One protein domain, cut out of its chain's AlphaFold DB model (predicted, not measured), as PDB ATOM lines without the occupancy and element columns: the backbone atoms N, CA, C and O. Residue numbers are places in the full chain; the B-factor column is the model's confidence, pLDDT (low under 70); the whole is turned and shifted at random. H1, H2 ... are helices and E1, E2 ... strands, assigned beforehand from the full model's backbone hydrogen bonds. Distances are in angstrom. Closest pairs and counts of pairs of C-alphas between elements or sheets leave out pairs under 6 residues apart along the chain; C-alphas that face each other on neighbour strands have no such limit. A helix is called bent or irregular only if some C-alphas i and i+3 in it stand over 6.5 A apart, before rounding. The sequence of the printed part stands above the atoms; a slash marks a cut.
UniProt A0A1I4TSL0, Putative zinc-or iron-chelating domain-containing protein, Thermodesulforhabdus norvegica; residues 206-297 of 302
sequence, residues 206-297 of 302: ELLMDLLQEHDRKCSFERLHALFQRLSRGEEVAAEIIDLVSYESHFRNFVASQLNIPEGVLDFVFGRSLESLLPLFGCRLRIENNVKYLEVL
ATOM      1  N   GLU A 206      68.357 127.595 -51.480       95.31
ATOM      2  CA  GLU A 206      67.311 126.950 -50.657       95.31
ATOM      3  C   GLU A 206      67.429 127.294 -49.160       95.31
ATOM      4  O   GLU A 206      66.442 127.646 -48.522       95.31
ATOM      5  N   LEU A 207      68.654 127.320 -48.615       95.62
ATOM      6  CA  LEU A 207      68.896 127.718 -47.222       95.62
ATOM      7  C   LEU A 207      68.376 129.133 -46.921       95.62
ATOM      8  O   LEU A 207      67.845 129.380 -45.839       95.62
ATOM      9  N   LEU A 208      68.536 130.074 -47.856       96.19
ATOM     10  CA  LEU A 208      68.014 131.429 -47.686       96.19
ATOM     11  C   LEU A 208      66.484 131.405 -47.704       96.19
ATOM     12  O   LEU A 208      65.868 132.052 -46.864       96.19
ATOM     13  N   MET A 209      65.871 130.627 -48.596       97.38
ATOM     14  CA  MET A 209      64.414 130.488 -48.655       97.38
ATOM     15  C   MET A 209      63.824 129.909 -47.362       97.38
ATOM     16  O   MET A 209      62.831 130.445 -46.868       97.38
ATOM     17  N   ASP A 210      64.460 128.896 -46.770       97.75
ATOM     18  CA  ASP A 210      64.061 128.331 -45.473       97.75
ATOM     19  C   ASP A 210      64.143 129.376 -44.349       97.75
ATOM     20  O   ASP A 210      63.226 129.525 -43.534       97.75
ATOM     21  N   LEU A 211      65.230 130.156 -44.324       98.19
ATOM     22  CA  LEU A 211      65.418 131.231 -43.347       98.19
ATOM     23  C   LEU A 211      64.380 132.346 -43.514       98.19
ATOM     24  O   LEU A 211      63.881 132.863 -42.513       98.19
ATOM     25  N   LEU A 212      64.033 132.704 -44.752       97.81
ATOM     26  CA  LEU A 212      62.993 133.690 -45.043       97.81
ATOM     27  C   LEU A 212      61.606 133.194 -44.638       97.81
ATOM     28  O   LEU A 212      60.837 133.957 -44.061       97.81
ATOM     29  N   GLN A 213      61.299 131.915 -44.858       97.38
ATOM     30  CA  GLN A 213      60.038 131.330 -44.410       97.38
ATOM     31  C   GLN A 213      59.916 131.357 -42.879       97.38
ATOM     32  O   GLN A 213      58.867 131.723 -42.341       97.38
ATOM     33  N   GLU A 214      60.988 131.012 -42.159       98.12
ATOM     34  CA  GLU A 214      61.004 131.094 -40.697       98.12
ATOM     35  C   GLU A 214      60.924 132.538 -40.188       98.12
ATOM     36  O   GLU A 214      60.243 132.797 -39.187       98.12
ATOM     37  N   HIS A 215      61.571 133.483 -40.879       98.06
ATOM     38  CA  HIS A 215      61.446 134.914 -40.601       98.06
ATOM     39  C   HIS A 215      60.002 135.381 -40.758       98.06
ATOM     40  O   HIS A 215      59.441 135.925 -39.808       98.06
ATOM     41  N   ASP A 216      59.363 135.098 -41.891       96.94
ATOM     42  CA  ASP A 216      57.980 135.499 -42.153       96.94
ATOM     43  C   ASP A 216      57.018 134.893 -41.129       96.94
ATOM     44  O   ASP A 216      56.137 135.582 -40.621       96.94
ATOM     45  N   ARG A 217      57.218 133.628 -40.740       96.69
ATOM     46  CA  ARG A 217      56.385 132.955 -39.733       96.69
ATOM     47  C   ARG A 217      56.512 133.584 -38.345       96.69
ATOM     48  O   ARG A 217      55.517 133.709 -37.628       96.69
ATOM     49  N   LYS A 218      57.732 133.918 -37.912       97.50
ATOM     50  CA  LYS A 218      57.980 134.436 -36.554       97.50
ATOM     51  C   LYS A 218      57.755 135.939 -36.441       97.50
ATOM     52  O   LYS A 218      57.319 136.386 -35.380       97.50
ATOM     53  N   CYS A 219      58.015 136.670 -37.519       97.62
ATOM     54  CA  CYS A 219      58.099 138.123 -37.577       97.62
ATOM     55  C   CYS A 219      57.075 138.726 -38.552       97.62
ATOM     56  O   CYS A 219      57.371 139.731 -39.206       97.62
ATOM     57  N   SER A 220      55.899 138.108 -38.685       96.56
ATOM     58  CA  SER A 220      54.838 138.585 -39.575       96.56
ATOM     59  C   SER A 220      54.244 139.914 -39.114       96.56
ATOM     60  O   SER A 220      54.185 140.220 -37.916       96.56
ATOM     61  N   PHE A 221      53.741 140.695 -40.073       96.00
ATOM     62  CA  PHE A 221      52.993 141.907 -39.758       96.00
ATOM     63  C   PHE A 221      51.715 141.584 -38.978       96.00
ATOM     64  O   PHE A 221      51.382 142.292 -38.034       96.00
ATOM     65  N   GLU A 222      51.018 140.495 -39.304       95.06
ATOM     66  CA  GLU A 222      49.790 140.091 -38.617       95.06
ATOM     67  C   GLU A 222      50.025 139.825 -37.130       95.06
ATOM     68  O   GLU A 222      49.186 140.181 -36.304       95.06
ATOM     69  N   ARG A 223      51.177 139.240 -36.771       96.25
ATOM     70  CA  ARG A 223      51.544 139.033 -35.369       96.25
ATOM     71  C   ARG A 223      51.776 140.363 -34.659       96.25
ATOM     72  O   ARG A 223      51.253 140.547 -33.562       96.25
ATOM     73  N   LEU A 224      52.509 141.288 -35.283       96.25
ATOM     74  CA  LEU A 224      52.712 142.636 -34.745       96.25
ATOM     75  C   LEU A 224      51.368 143.362 -34.566       96.25
ATOM     76  O   LEU A 224      51.072 143.880 -33.493       96.25
ATOM     77  N   HIS A 225      50.521 143.331 -35.592       94.56
ATOM     78  CA  HIS A 225      49.199 143.946 -35.587       94.56
ATOM     79  C   HIS A 225      48.292 143.363 -34.491       94.56
ATOM     80  O   HIS A 225      47.642 144.113 -33.765       94.56
ATOM     81  N   ALA A 226      48.289 142.040 -34.303       94.19
ATOM     82  CA  ALA A 226      47.523 141.380 -33.245       94.19
ATOM     83  C   ALA A 226      47.990 141.772 -31.831       94.19
ATOM     84  O   ALA A 226      47.163 141.882 -30.921       94.19
ATOM     85  N   LEU A 227      49.293 142.008 -31.631       95.56
ATOM     86  CA  LEU A 227      49.809 142.545 -30.369       95.56
ATOM     87  C   LEU A 227      49.307 143.973 -30.135       95.56
ATOM     88  O   LEU A 227      48.779 144.260 -29.065       95.56
ATOM     89  N   PHE A 228      49.359 144.843 -31.147       93.62
ATOM     90  CA  PHE A 228      48.842 146.210 -31.023       93.62
ATOM     91  C   PHE A 228      47.331 146.270 -30.766       93.62
ATOM     92  O   PHE A 228      46.882 147.076 -29.954       93.62
ATOM     93  N   GLN A 229      46.538 145.363 -31.346       91.25
ATOM     94  CA  GLN A 229      45.109 145.239 -31.019       91.25
ATOM     95  C   GLN A 229      44.850 144.870 -29.547       91.25
ATOM     96  O   GLN A 229      43.770 145.136 -29.019       91.25
ATOM     97  N   ARG A 230      45.829 144.253 -28.877       90.94
ATOM     98  CA  ARG A 230      45.776 143.887 -27.457       90.94
ATOM     99  C   ARG A 230      46.447 144.918 -26.548       90.94
ATOM    100  O   ARG A 230      46.332 144.761 -25.339       90.94
ATOM    101  N   LEU A 231      47.116 145.946 -27.076       84.75
ATOM    102  CA  LEU A 231      47.961 146.853 -26.285       84.75
ATOM    103  C   LEU A 231      47.187 147.610 -25.194       84.75
ATOM    104  O   LEU A 231      47.721 147.856 -24.117       84.75
ATOM    105  N   SER A 232      45.894 147.876 -25.407       74.31
ATOM    106  CA  SER A 232      44.998 148.445 -24.384       74.31
ATOM    107  C   SER A 232      44.850 147.585 -23.118       74.31
ATOM    108  O   SER A 232      44.246 148.033 -22.146       74.31
ATOM    109  N   ARG A 233      45.389 146.358 -23.110       69.06
ATOM    110  CA  ARG A 233      45.355 145.412 -21.986       69.06
ATOM    111  C   ARG A 233      46.540 145.540 -21.016       69.06
ATOM    112  O   ARG A 233      46.550 144.804 -20.036       69.06
ATOM    113  N   GLY A 234      47.488 146.457 -21.242       74.25
ATOM    114  CA  GLY A 234      48.515 146.832 -20.255       74.25
ATOM    115  C   GLY A 234      49.970 146.574 -20.671       74.25
ATOM    116  O   GLY A 234      50.257 146.163 -21.793       74.25
ATOM    117  N   GLU A 235      50.892 146.833 -19.736       76.62
ATOM    118  CA  GLU A 235      52.353 146.873 -19.945       76.62
ATOM    119  C   GLU A 235      52.969 145.546 -20.427       76.62
ATOM    120  O   GLU A 235      53.942 145.561 -21.178       76.62
ATOM    121  N   GLU A 236      52.380 144.396 -20.077       83.44
ATOM    122  CA  GLU A 236      52.854 143.074 -20.524       83.44
ATOM    123  C   GLU A 236      52.862 142.947 -22.056       83.44
ATOM    124  O   GLU A 236      53.796 142.400 -22.639       83.44
ATOM    125  N   VAL A 237      51.866 143.527 -22.736       88.06
ATOM    126  CA  VAL A 237      51.784 143.497 -24.206       88.06
ATOM    127  C   VAL A 237      52.843 144.402 -24.839       88.06
ATOM    128  O   VAL A 237      53.363 144.087 -25.908       88.06
ATOM    129  N   ALA A 238      53.207 145.508 -24.181       90.31
ATOM    130  CA  ALA A 238      54.291 146.369 -24.650       90.31
ATOM    131  C   ALA A 238      55.640 145.631 -24.615       90.31
ATOM    132  O   ALA A 238      56.416 145.740 -25.566       90.31
ATOM    133  N   ALA A 239      55.886 144.824 -23.577       92.31
ATOM    134  CA  ALA A 239      57.057 143.950 -23.513       92.31
ATOM    135  C   ALA A 239      57.048 142.901 -24.643       92.31
ATOM    136  O   ALA A 239      58.054 142.765 -25.338       92.31
ATOM    137  N   GLU A 240      55.906 142.251 -24.921       95.56
ATOM    138  CA  GLU A 240      55.775 141.311 -26.054       95.56
ATOM    139  C   GLU A 240      56.122 141.970 -27.409       95.56
ATOM    140  O   GLU A 240      56.755 141.346 -28.265       95.56
ATOM    141  N   ILE A 241      55.725 143.233 -27.621       96.19
ATOM    142  CA  ILE A 241      56.054 143.997 -28.838       96.19
ATOM    143  C   ILE A 241      57.559 144.273 -28.912       96.19
ATOM    144  O   ILE A 241      58.172 144.045 -29.957       96.19
ATOM    145  N   ILE A 242      58.162 144.745 -27.817       96.00
ATOM    146  CA  ILE A 242      59.602 145.031 -27.747       96.00
ATOM    147  C   ILE A 242      60.417 143.760 -28.004       96.00
ATOM    148  O   ILE A 242      61.400 143.813 -28.750       96.00
ATOM    149  N   ASP A 243      59.998 142.627 -27.443       96.75
ATOM    150  CA  ASP A 243      60.635 141.328 -27.647       96.75
ATOM    151  C   ASP A 243      60.523 140.874 -29.100       96.75
ATOM    152  O   ASP A 243      61.521 140.452 -29.685       96.75
ATOM    153  N   LEU A 244      59.347 141.013 -29.723       98.12
ATOM    154  CA  LEU A 244      59.146 140.668 -31.131       98.12
ATOM    155  C   LEU A 244      60.026 141.518 -32.059       98.12
ATOM    156  O   LEU A 244      60.717 140.975 -32.922       98.12
ATOM    157  N   VAL A 245      60.029 142.841 -31.874       97.88
ATOM    158  CA  VAL A 245      60.848 143.772 -32.669       97.88
ATOM    159  C   VAL A 245      62.337 143.501 -32.454       97.88
ATOM    160  O   VAL A 245      63.116 143.463 -33.406       97.88
ATOM    161  N   SER A 246      62.742 143.248 -31.208       97.19
ATOM    162  CA  SER A 246      64.128 142.923 -30.877       97.19
ATOM    163  C   SER A 246      64.552 141.591 -31.480       97.19
ATOM    164  O   SER A 246      65.649 141.503 -32.025       97.19
ATOM    165  N   TYR A 247      63.710 140.561 -31.406       98.31
ATOM    166  CA  TYR A 247      63.968 139.265 -32.024       98.31
ATOM    167  C   TYR A 247      64.165 139.408 -33.533       98.31
ATOM    168  O   TYR A 247      65.134 138.884 -34.076       98.31
ATOM    169  N   GLU A 248      63.280 140.152 -34.196       98.44
ATOM    170  CA  GLU A 248      63.343 140.374 -35.637       98.44
ATOM    171  C   GLU A 248      64.635 141.078 -36.055       98.44
ATOM    172  O   GLU A 248      65.312 140.605 -36.967       98.44
ATOM    173  N   SER A 249      65.017 142.134 -35.331       97.62
ATOM    174  CA  SER A 249      66.274 142.857 -35.542       97.62
ATOM    175  C   SER A 249      67.496 141.941 -35.394       97.62
ATOM    176  O   SER A 249      68.348 141.892 -36.282       97.62
ATOM    177  N   HIS A 250      67.563 141.135 -34.325       97.88
ATOM    178  CA  HIS A 250      68.653 140.166 -34.152       97.88
ATOM    179  C   HIS A 250      68.668 139.113 -35.259       97.88
ATOM    180  O   HIS A 250      69.736 138.804 -35.779       97.88
ATOM    181  N   PHE A 251      67.502 138.579 -35.637       98.38
ATOM    182  CA  PHE A 251      67.389 137.562 -36.677       98.38
ATOM    183  C   PHE A 251      67.944 138.074 -38.006       98.38
ATOM    184  O   PHE A 251      68.841 137.445 -38.570       98.38
ATOM    185  N   ARG A 252      67.451 139.223 -38.494       97.62
ATOM    186  CA  ARG A 252      67.877 139.750 -39.800       97.62
ATOM    187  C   ARG A 252      69.367 140.078 -39.819       97.62
ATOM    188  O   ARG A 252      70.041 139.732 -40.781       97.62
ATOM    189  N   ASN A 253      69.897 140.659 -38.741       97.56
ATOM    190  CA  ASN A 253      71.308 141.033 -38.649       97.56
ATOM    191  C   ASN A 253      72.216 139.803 -38.551       97.56
ATOM    192  O   ASN A 253      73.270 139.756 -39.185       97.56
ATOM    193  N   PHE A 254      71.795 138.786 -37.795       98.12
ATOM    194  CA  PHE A 254      72.514 137.522 -37.704       98.12
ATOM    195  C   PHE A 254      72.572 136.828 -39.067       98.12
ATOM    196  O   PHE A 254      73.664 136.520 -39.541       98.12
ATOM    197  N   VAL A 255      71.429 136.641 -39.735       97.31
ATOM    198  CA  VAL A 255      71.385 135.988 -41.055       97.31
ATOM    199  C   VAL A 255      72.167 136.789 -42.094       97.31
ATOM    200  O   VAL A 255      72.963 136.207 -42.830       97.31
ATOM    201  N   ALA A 256      72.008 138.115 -42.124       97.25
ATOM    202  CA  ALA A 256      72.763 138.977 -43.024       97.25
ATOM    203  C   ALA A 256      74.274 138.851 -42.823       97.25
ATOM    204  O   ALA A 256      75.008 138.736 -43.801       97.25
ATOM    205  N   SER A 257      74.736 138.803 -41.571       97.75
ATOM    206  CA  SER A 257      76.149 138.596 -41.259       97.75
ATOM    207  C   SER A 257      76.642 137.213 -41.693       97.75
ATOM    208  O   SER A 257      77.710 137.118 -42.288       97.75
ATOM    209  N   GLN A 258      75.877 136.148 -41.430       96.88
ATOM    210  CA  GLN A 258      76.286 134.783 -41.785       96.88
ATOM    211  C   GLN A 258      76.333 134.552 -43.301       96.88
ATOM    212  O   GLN A 258      77.170 133.790 -43.780       96.88
ATOM    213  N   LEU A 259      75.446 135.206 -44.055       95.75
ATOM    214  CA  LEU A 259      75.327 135.048 -45.506       95.75
ATOM    215  C   LEU A 259      75.969 136.194 -46.305       95.75
ATOM    216  O   LEU A 259      75.868 136.205 -47.529       95.75
ATOM    217  N   ASN A 260      76.639 137.140 -45.638       96.31
ATOM    218  CA  ASN A 260      77.235 138.340 -46.243       96.31
ATOM    219  C   ASN A 260      76.248 139.152 -47.102       96.31
ATOM    220  O   ASN A 260      76.595 139.636 -48.181       96.31
ATOM    221  N   ILE A 261      75.009 139.304 -46.632       96.88
ATOM    222  CA  ILE A 261      73.989 140.102 -47.321       96.88
ATOM    223  C   ILE A 261      74.311 141.590 -47.108       96.88
ATOM    224  O   ILE A 261      74.385 142.024 -45.954       96.88
ATOM    225  N   PRO A 262      74.478 142.392 -48.177       97.06
ATOM    226  CA  PRO A 262      74.754 143.818 -48.040       97.06
ATOM    227  C   PRO A 262      73.619 144.565 -47.331       97.06
ATOM    228  O   PRO A 262      72.442 144.326 -47.603       97.06
ATOM    229  N   GLU A 263      73.972 145.538 -46.491       96.12
ATOM    230  CA  GLU A 263      73.013 146.318 -45.694       96.12
ATOM    231  C   GLU A 263      71.921 146.981 -46.553       96.12
ATOM    232  O   GLU A 263      70.735 146.898 -46.237       96.12
ATOM    233  N   GLY A 264      72.294 147.562 -47.700       96.50
ATOM    234  CA  GLY A 264      71.345 148.218 -48.609       96.50
ATOM    235  C   GLY A 264      70.262 147.288 -49.176       96.50
ATOM    236  O   GLY A 264      69.195 147.757 -49.582       96.50
ATOM    237  N   VAL A 265      70.510 145.976 -49.165       97.69
ATOM    238  CA  VAL A 265      69.664 144.933 -49.761       97.69
ATOM    239  C   VAL A 265      68.742 144.276 -48.717       97.69
ATOM    240  O   VAL A 265      67.840 143.520 -49.072       97.69
ATOM    241  N   LEU A 266      68.887 144.593 -47.425       98.19
ATOM    242  CA  LEU A 266      68.089 143.965 -46.363       98.19
ATOM    243  C   LEU A 266      66.586 144.199 -46.518       98.19
ATOM    244  O   LEU A 266      65.807 143.277 -46.288       98.19
ATOM    245  N   ASP A 267      66.174 145.390 -46.953       98.12
ATOM    246  CA  ASP A 267      64.758 145.690 -47.203       98.12
ATOM    247  C   ASP A 267      64.179 144.854 -48.346       98.12
ATOM    248  O   ASP A 267      62.990 144.542 -48.346       98.12
ATOM    249  N   PHE A 268      64.997 144.480 -49.329       98.56
ATOM    250  CA  PHE A 268      64.584 143.563 -50.383       98.56
ATOM    251  C   PHE A 268      64.455 142.136 -49.835       98.56
ATOM    252  O   PHE A 268      63.438 141.483 -50.051       98.56
ATOM    253  N   VAL A 269      65.440 141.662 -49.074       98.25
ATOM    254  CA  VAL A 269      65.481 140.267 -48.604       98.25
ATOM    255  C   VAL A 269      64.458 139.991 -47.497       98.25
ATOM    256  O   VAL A 269      63.679 139.041 -47.590       98.25
ATOM    257  N   PHE A 270      64.428 140.823 -46.457       98.25
ATOM    258  CA  PHE A 270      63.600 140.629 -45.258       98.25
ATOM    259  C   PHE A 270      62.343 141.502 -45.232       98.25
ATOM    260  O   PHE A 270      61.531 141.387 -44.314       98.25
ATOM    261  N   GLY A 271      62.189 142.410 -46.195       97.69
ATOM    262  CA  GLY A 271      61.188 143.463 -46.109       97.69
ATOM    263  C   GLY A 271      61.530 144.521 -45.059       97.69
ATOM    264  O   GLY A 271      62.585 144.507 -44.408       97.69
ATOM    265  N   ARG A 272      60.584 145.439 -44.864       96.12
ATOM    266  CA  ARG A 272      60.654 146.477 -43.828       96.12
ATOM    267  C   ARG A 272      60.848 145.841 -42.447       96.12
ATOM    268  O   ARG A 272      60.185 144.853 -42.121       96.12
ATOM    269  N   SER A 273      61.754 146.389 -41.634       97.19
ATOM    270  CA  SER A 273      61.926 145.923 -40.250       97.19
ATOM    271  C   SER A 273      60.646 146.152 -39.458       97.19
ATOM    272  O   SER A 273      59.933 147.128 -39.706       97.19
ATOM    273  N   LEU A 274      60.355 145.296 -38.475       97.62
ATOM    274  CA  LEU A 274      59.173 145.518 -37.631       97.62
ATOM    275  C   LEU A 274      59.261 146.854 -36.883       97.62
ATOM    276  O   LEU A 274      58.244 147.511 -36.688       97.62
ATOM    277  N   GLU A 275      60.475 147.286 -36.542       96.75
ATOM    278  CA  GLU A 275      60.739 148.600 -35.957       96.75
ATOM    279  C   GLU A 275      60.279 149.745 -36.873       96.75
ATOM    280  O   GLU A 275      59.568 150.643 -36.425       96.75
ATOM    281  N   SER A 276      60.599 149.676 -38.170       94.88
ATOM    282  CA  SER A 276      60.180 150.685 -39.155       94.88
ATOM    283  C   SER A 276      58.666 150.714 -39.401       94.88
ATOM    284  O   SER A 276      58.153 151.678 -39.966       94.88
ATOM    285  N   LEU A 277      57.944 149.674 -38.969       95.19
ATOM    286  CA  LEU A 277      56.489 149.569 -39.076       95.19
ATOM    287  C   LEU A 277      55.759 150.064 -37.821       95.19
ATOM    288  O   LEU A 277      54.556 150.306 -37.897       95.19
ATOM    289  N   LEU A 278      56.449 150.269 -36.693       95.44
ATOM    290  CA  LEU A 278      55.845 150.810 -35.465       95.44
ATOM    291  C   LEU A 278      55.117 152.154 -35.662       95.44
ATOM    292  O   LEU A 278      54.050 152.318 -35.061       95.44
ATOM    293  N   PRO A 279      55.581 153.083 -36.527       93.38
ATOM    294  CA  PRO A 279      54.859 154.329 -36.780       93.38
ATOM    295  C   PRO A 279      53.442 154.131 -37.328       93.38
ATOM    296  O   PRO A 279      52.584 154.976 -37.092       93.38
ATOM    297  N   LEU A 280      53.151 153.000 -37.990       91.19
ATOM    298  CA  LEU A 280      51.792 152.660 -38.441       91.19
ATOM    299  C   LEU A 280      50.807 152.482 -37.276       91.19
ATOM    300  O   LEU A 280      49.596 152.530 -37.479       91.19
ATOM    301  N   PHE A 281      51.332 152.278 -36.070       92.25
ATOM    302  CA  PHE A 281      50.586 152.127 -34.826       92.25
ATOM    303  C   PHE A 281      50.736 153.346 -33.905       92.25
ATOM    304  O   PHE A 281      50.367 153.276 -32.735       92.25
ATOM    305  N   GLY A 282      51.305 154.452 -34.401       92.50
ATOM    306  CA  GLY A 282      51.552 155.648 -33.598       92.50
ATOM    307  C   GLY A 282      52.612 155.435 -32.516       92.50
ATOM    308  O   GLY A 282      52.535 156.050 -31.460       92.50
ATOM    309  N   CYS A 283      53.580 154.540 -32.731       93.50
ATOM    310  CA  CYS A 283      54.641 154.257 -31.766       93.50
ATOM    311  C   CYS A 283      56.027 154.250 -32.422       93.50
ATOM    312  O   CYS A 283      56.165 154.076 -33.631       93.50
ATOM    313  N   ARG A 284      57.073 154.382 -31.607       94.62
ATOM    314  CA  ARG A 284      58.461 154.089 -31.986       94.62
ATOM    315  C   ARG A 284      59.194 153.383 -30.850       94.62
ATOM    316  O   ARG A 284      58.794 153.473 -29.691       94.62
ATOM    317  N   LEU A 285      60.275 152.687 -31.183       93.94
ATOM    318  CA  LEU A 285      61.163 152.101 -30.187       93.94
ATOM    319  C   LEU A 285      62.152 153.172 -29.705       93.94
ATOM    320  O   LEU A 285      62.802 153.828 -30.517       93.94
ATOM    321  N   ARG A 286      62.274 153.351 -28.390       93.38
ATOM    322  CA  ARG A 286      63.250 154.249 -27.759       93.38
ATOM    323  C   ARG A 286      64.182 153.439 -26.868       93.38
ATOM    324  O   ARG A 286      63.746 152.504 -26.203       93.38
ATOM    325  N   ILE A 287      65.462 153.797 -26.857       91.94
ATOM    326  CA  ILE A 287      66.474 153.164 -26.008       91.94
ATOM    327  C   ILE A 287      67.007 154.215 -25.040       91.94
ATOM    328  O   ILE A 287      67.552 155.227 -25.477       91.94
ATOM    329  N   GLU A 288      66.885 153.969 -23.739       91.19
ATOM    330  CA  GLU A 288      67.502 154.793 -22.694       91.19
ATOM    331  C   GLU A 288      68.187 153.891 -21.674       91.19
ATOM    332  O   GLU A 288      67.605 152.911 -21.223       91.19
ATOM    333  N   ASN A 289      69.434 154.200 -21.306       89.56
ATOM    334  CA  ASN A 289      70.198 153.434 -20.310       89.56
ATOM    335  C   ASN A 289      70.212 151.909 -20.565       89.56
ATOM    336  O   ASN A 289      70.103 151.121 -19.630       89.56
ATOM    337  N   ASN A 290      70.342 151.491 -21.833       86.62
ATOM    338  CA  ASN A 290      70.272 150.091 -22.294       86.62
ATOM    339  C   ASN A 290      68.923 149.383 -22.081       86.62
ATOM    340  O   ASN A 290      68.829 148.170 -22.261       86.62
ATOM    341  N   VAL A 291      67.869 150.125 -21.757       88.44
ATOM    342  CA  VAL A 291      66.503 149.615 -21.665       88.44
ATOM    343  C   VAL A 291      65.714 150.110 -22.874       88.44
ATOM    344  O   VAL A 291      65.863 151.251 -23.316       88.44
ATOM    345  N   LYS A 292      64.906 149.218 -23.446       91.38
ATOM    346  CA  LYS A 292      64.025 149.505 -24.580       91.38
ATOM    347  C   LYS A 292      62.629 149.843 -24.075       91.38
ATOM    348  O   LYS A 292      62.108 149.144 -23.212       91.38
ATOM    349  N   TYR A 293      62.023 150.864 -24.665       91.31
ATOM    350  CA  TYR A 293      60.678 151.330 -24.349       91.31
ATOM    351  C   TYR A 293      59.895 151.555 -25.639       91.31
ATOM    352  O   TYR A 293      60.457 151.988 -26.648       91.31
ATOM    353  N   LEU A 294      58.591 151.291 -25.595       91.75
ATOM    354  CA  LEU A 294      57.675 151.669 -26.661       91.75
ATOM    355  C   LEU A 294      57.152 153.076 -26.359       91.75
ATOM    356  O   LEU A 294      56.428 153.280 -25.386       91.75
ATOM    357  N   GLU A 295      57.553 154.051 -27.166       91.38
ATOM    358  CA  GLU A 295      57.136 155.442 -27.019       91.38
ATOM    359  C   GLU A 295      55.975 155.738 -27.969       91.38
ATOM    360  O   GLU A 295      56.074 155.485 -29.171       91.38
ATOM    361  N   VAL A 296      54.888 156.296 -27.434       89.44
ATOM    362  CA  VAL A 296      53.753 156.765 -28.233       89.44
ATOM    363  C   VAL A 296      54.133 158.077 -28.912       89.44
ATOM    364  O   VAL A 296      54.606 159.017 -28.272       89.44
ATOM    365  N   LEU A 297      53.931 158.138 -30.222       87.19
ATOM    366  CA  LEU A 297      54.081 159.352 -31.005       87.19
ATOM    367  C   LEU A 297      52.883 160.250 -30.694       87.19
ATOM    368  O   LEU A 297      51.741 159.878 -30.952       87.19
TER     369      LEU A 297
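AT A GLANCE: This is residues 206 to 297 of the 302 residues of the protein "Putative zinc-or iron-chelating domain-containing protein" of Thermodesulforhabdus norvegica (UniProt A0A1I4TSL0). A long helix, H3, forms the spine of the model, and H1 and H2 follow one another along one side of it, running the opposite way to it. On another side of H3 are the two-stranded hairpin E1 and E2 and the short helix H5, near the half of H3 that begins it, while the short helix H4 lies by the half that ends it. The printed part has 92 residues, with five named helices and two named strands in the order H1, H2, H3, H4, H5, E1, E2, and the one sheet, E1 next to E2, is antiparallel. The class is mostly helix, and the whole is compact, with a radius of gyration of the C-alphas of 13.8 A and spans of 41 by 28 by 19 A.

IN THESE COORDINATES: The sheet consists of E1, residues 283 to 288, 15.7 A from first to last C-alpha, and E2, residues 291 to 296, 16.0 A long. E2 ends with C-alpha 296 at (53.753, 156.765, -28.233). Before E1 comes H5, residues 274 to 281, which is only just irregular: C-alphas 276 and 279 are 6.9 A apart. The longest helix is H3, residues 235 to 259, 36.3 A long, from C-alpha 235 at (52.353, 146.873, -19.945) to C-alpha 259 at (75.327, 135.048, -45.506). H2 holds residues 221 to 233 over 19.7 A and is irregular, with C-alphas 229 and 232 standing 7.4 A apart. H1 holds residues 206 to 218 over 18.5 A and begins with C-alpha 206 at (67.311, 126.950, -50.657). H4, residues 263 to 269, is irregular too, with C-alphas 264 and 267 standing 7.2 A apart.

HOW THE PARTS SIT: E1 and E2 form a hairpin, antiparallel with 149 degrees between their directions; N 286 and O 293 are within hydrogen-bond range at 2.9 A, as are N 293 and O 286 at 2.8 A. With its residues 235 to 246, H3 has 14 pairs of C-alphas within 10 A of E2 and 5 of E1, and the closest C-alphas of H3 and E2 are those of Ala 238 and Leu 294, 6.6 A apart. The closest C-alphas of H5 and E1 are those of Leu 278 and Arg 284, at 5.4 A, while H5 and E2 are near each other, with 5 pairs of C-alphas within 10 A. H3 is the hub, touching the other four helices. Its residues 245 to 249 alone touch H5, closest at the C-alphas of Val 245 and Leu 274, 5.5 A, opposite ways at a steep tilt of 36 degrees, only just past shallow. H2 and H3 form a helical hairpin at a shallow tilt of 23 degrees, and the closest C-alphas are those of Leu 231 and Val 237, 5.5 A. H1 and H3 only just touch, with 3 pairs of C-alphas within 8 A, the closest being those of His 215 and Phe 251 at 7.6 A; they run opposite ways at a shallow tilt of 8 degrees. H4 and H3 only just touch, also with 3 pairs, closest at the C-alphas of Leu 266 and Ala 256, 7.6 A, about perpendicular at 71 degrees, only just past steep. H2 and H5 only just touch, with 3 pairs and the C-alphas of Phe 228 and Phe 281 closest at 7.2 A. H1 and H2 meet only through their link, and H4 and H5 are apart. Every O i to N i+4 pair is within hydrogen-bond range in H1 and H3; the counts are 7 of 9 in H2, 1 of 3 in H4 and 1 of 4 in H5, with O i to N i+3 pairs within range 3 of 4 in H4 and 4 of 5 in H5.

THE WHOLE: The two C-alphas farthest apart are those of Glu 206 and Gly 234, at 40.9 A. The printed part has no cut, and each of its six links between elements is tight. The mean pLDDT of the printed part is 94.1, and residue 233 alone is under 70.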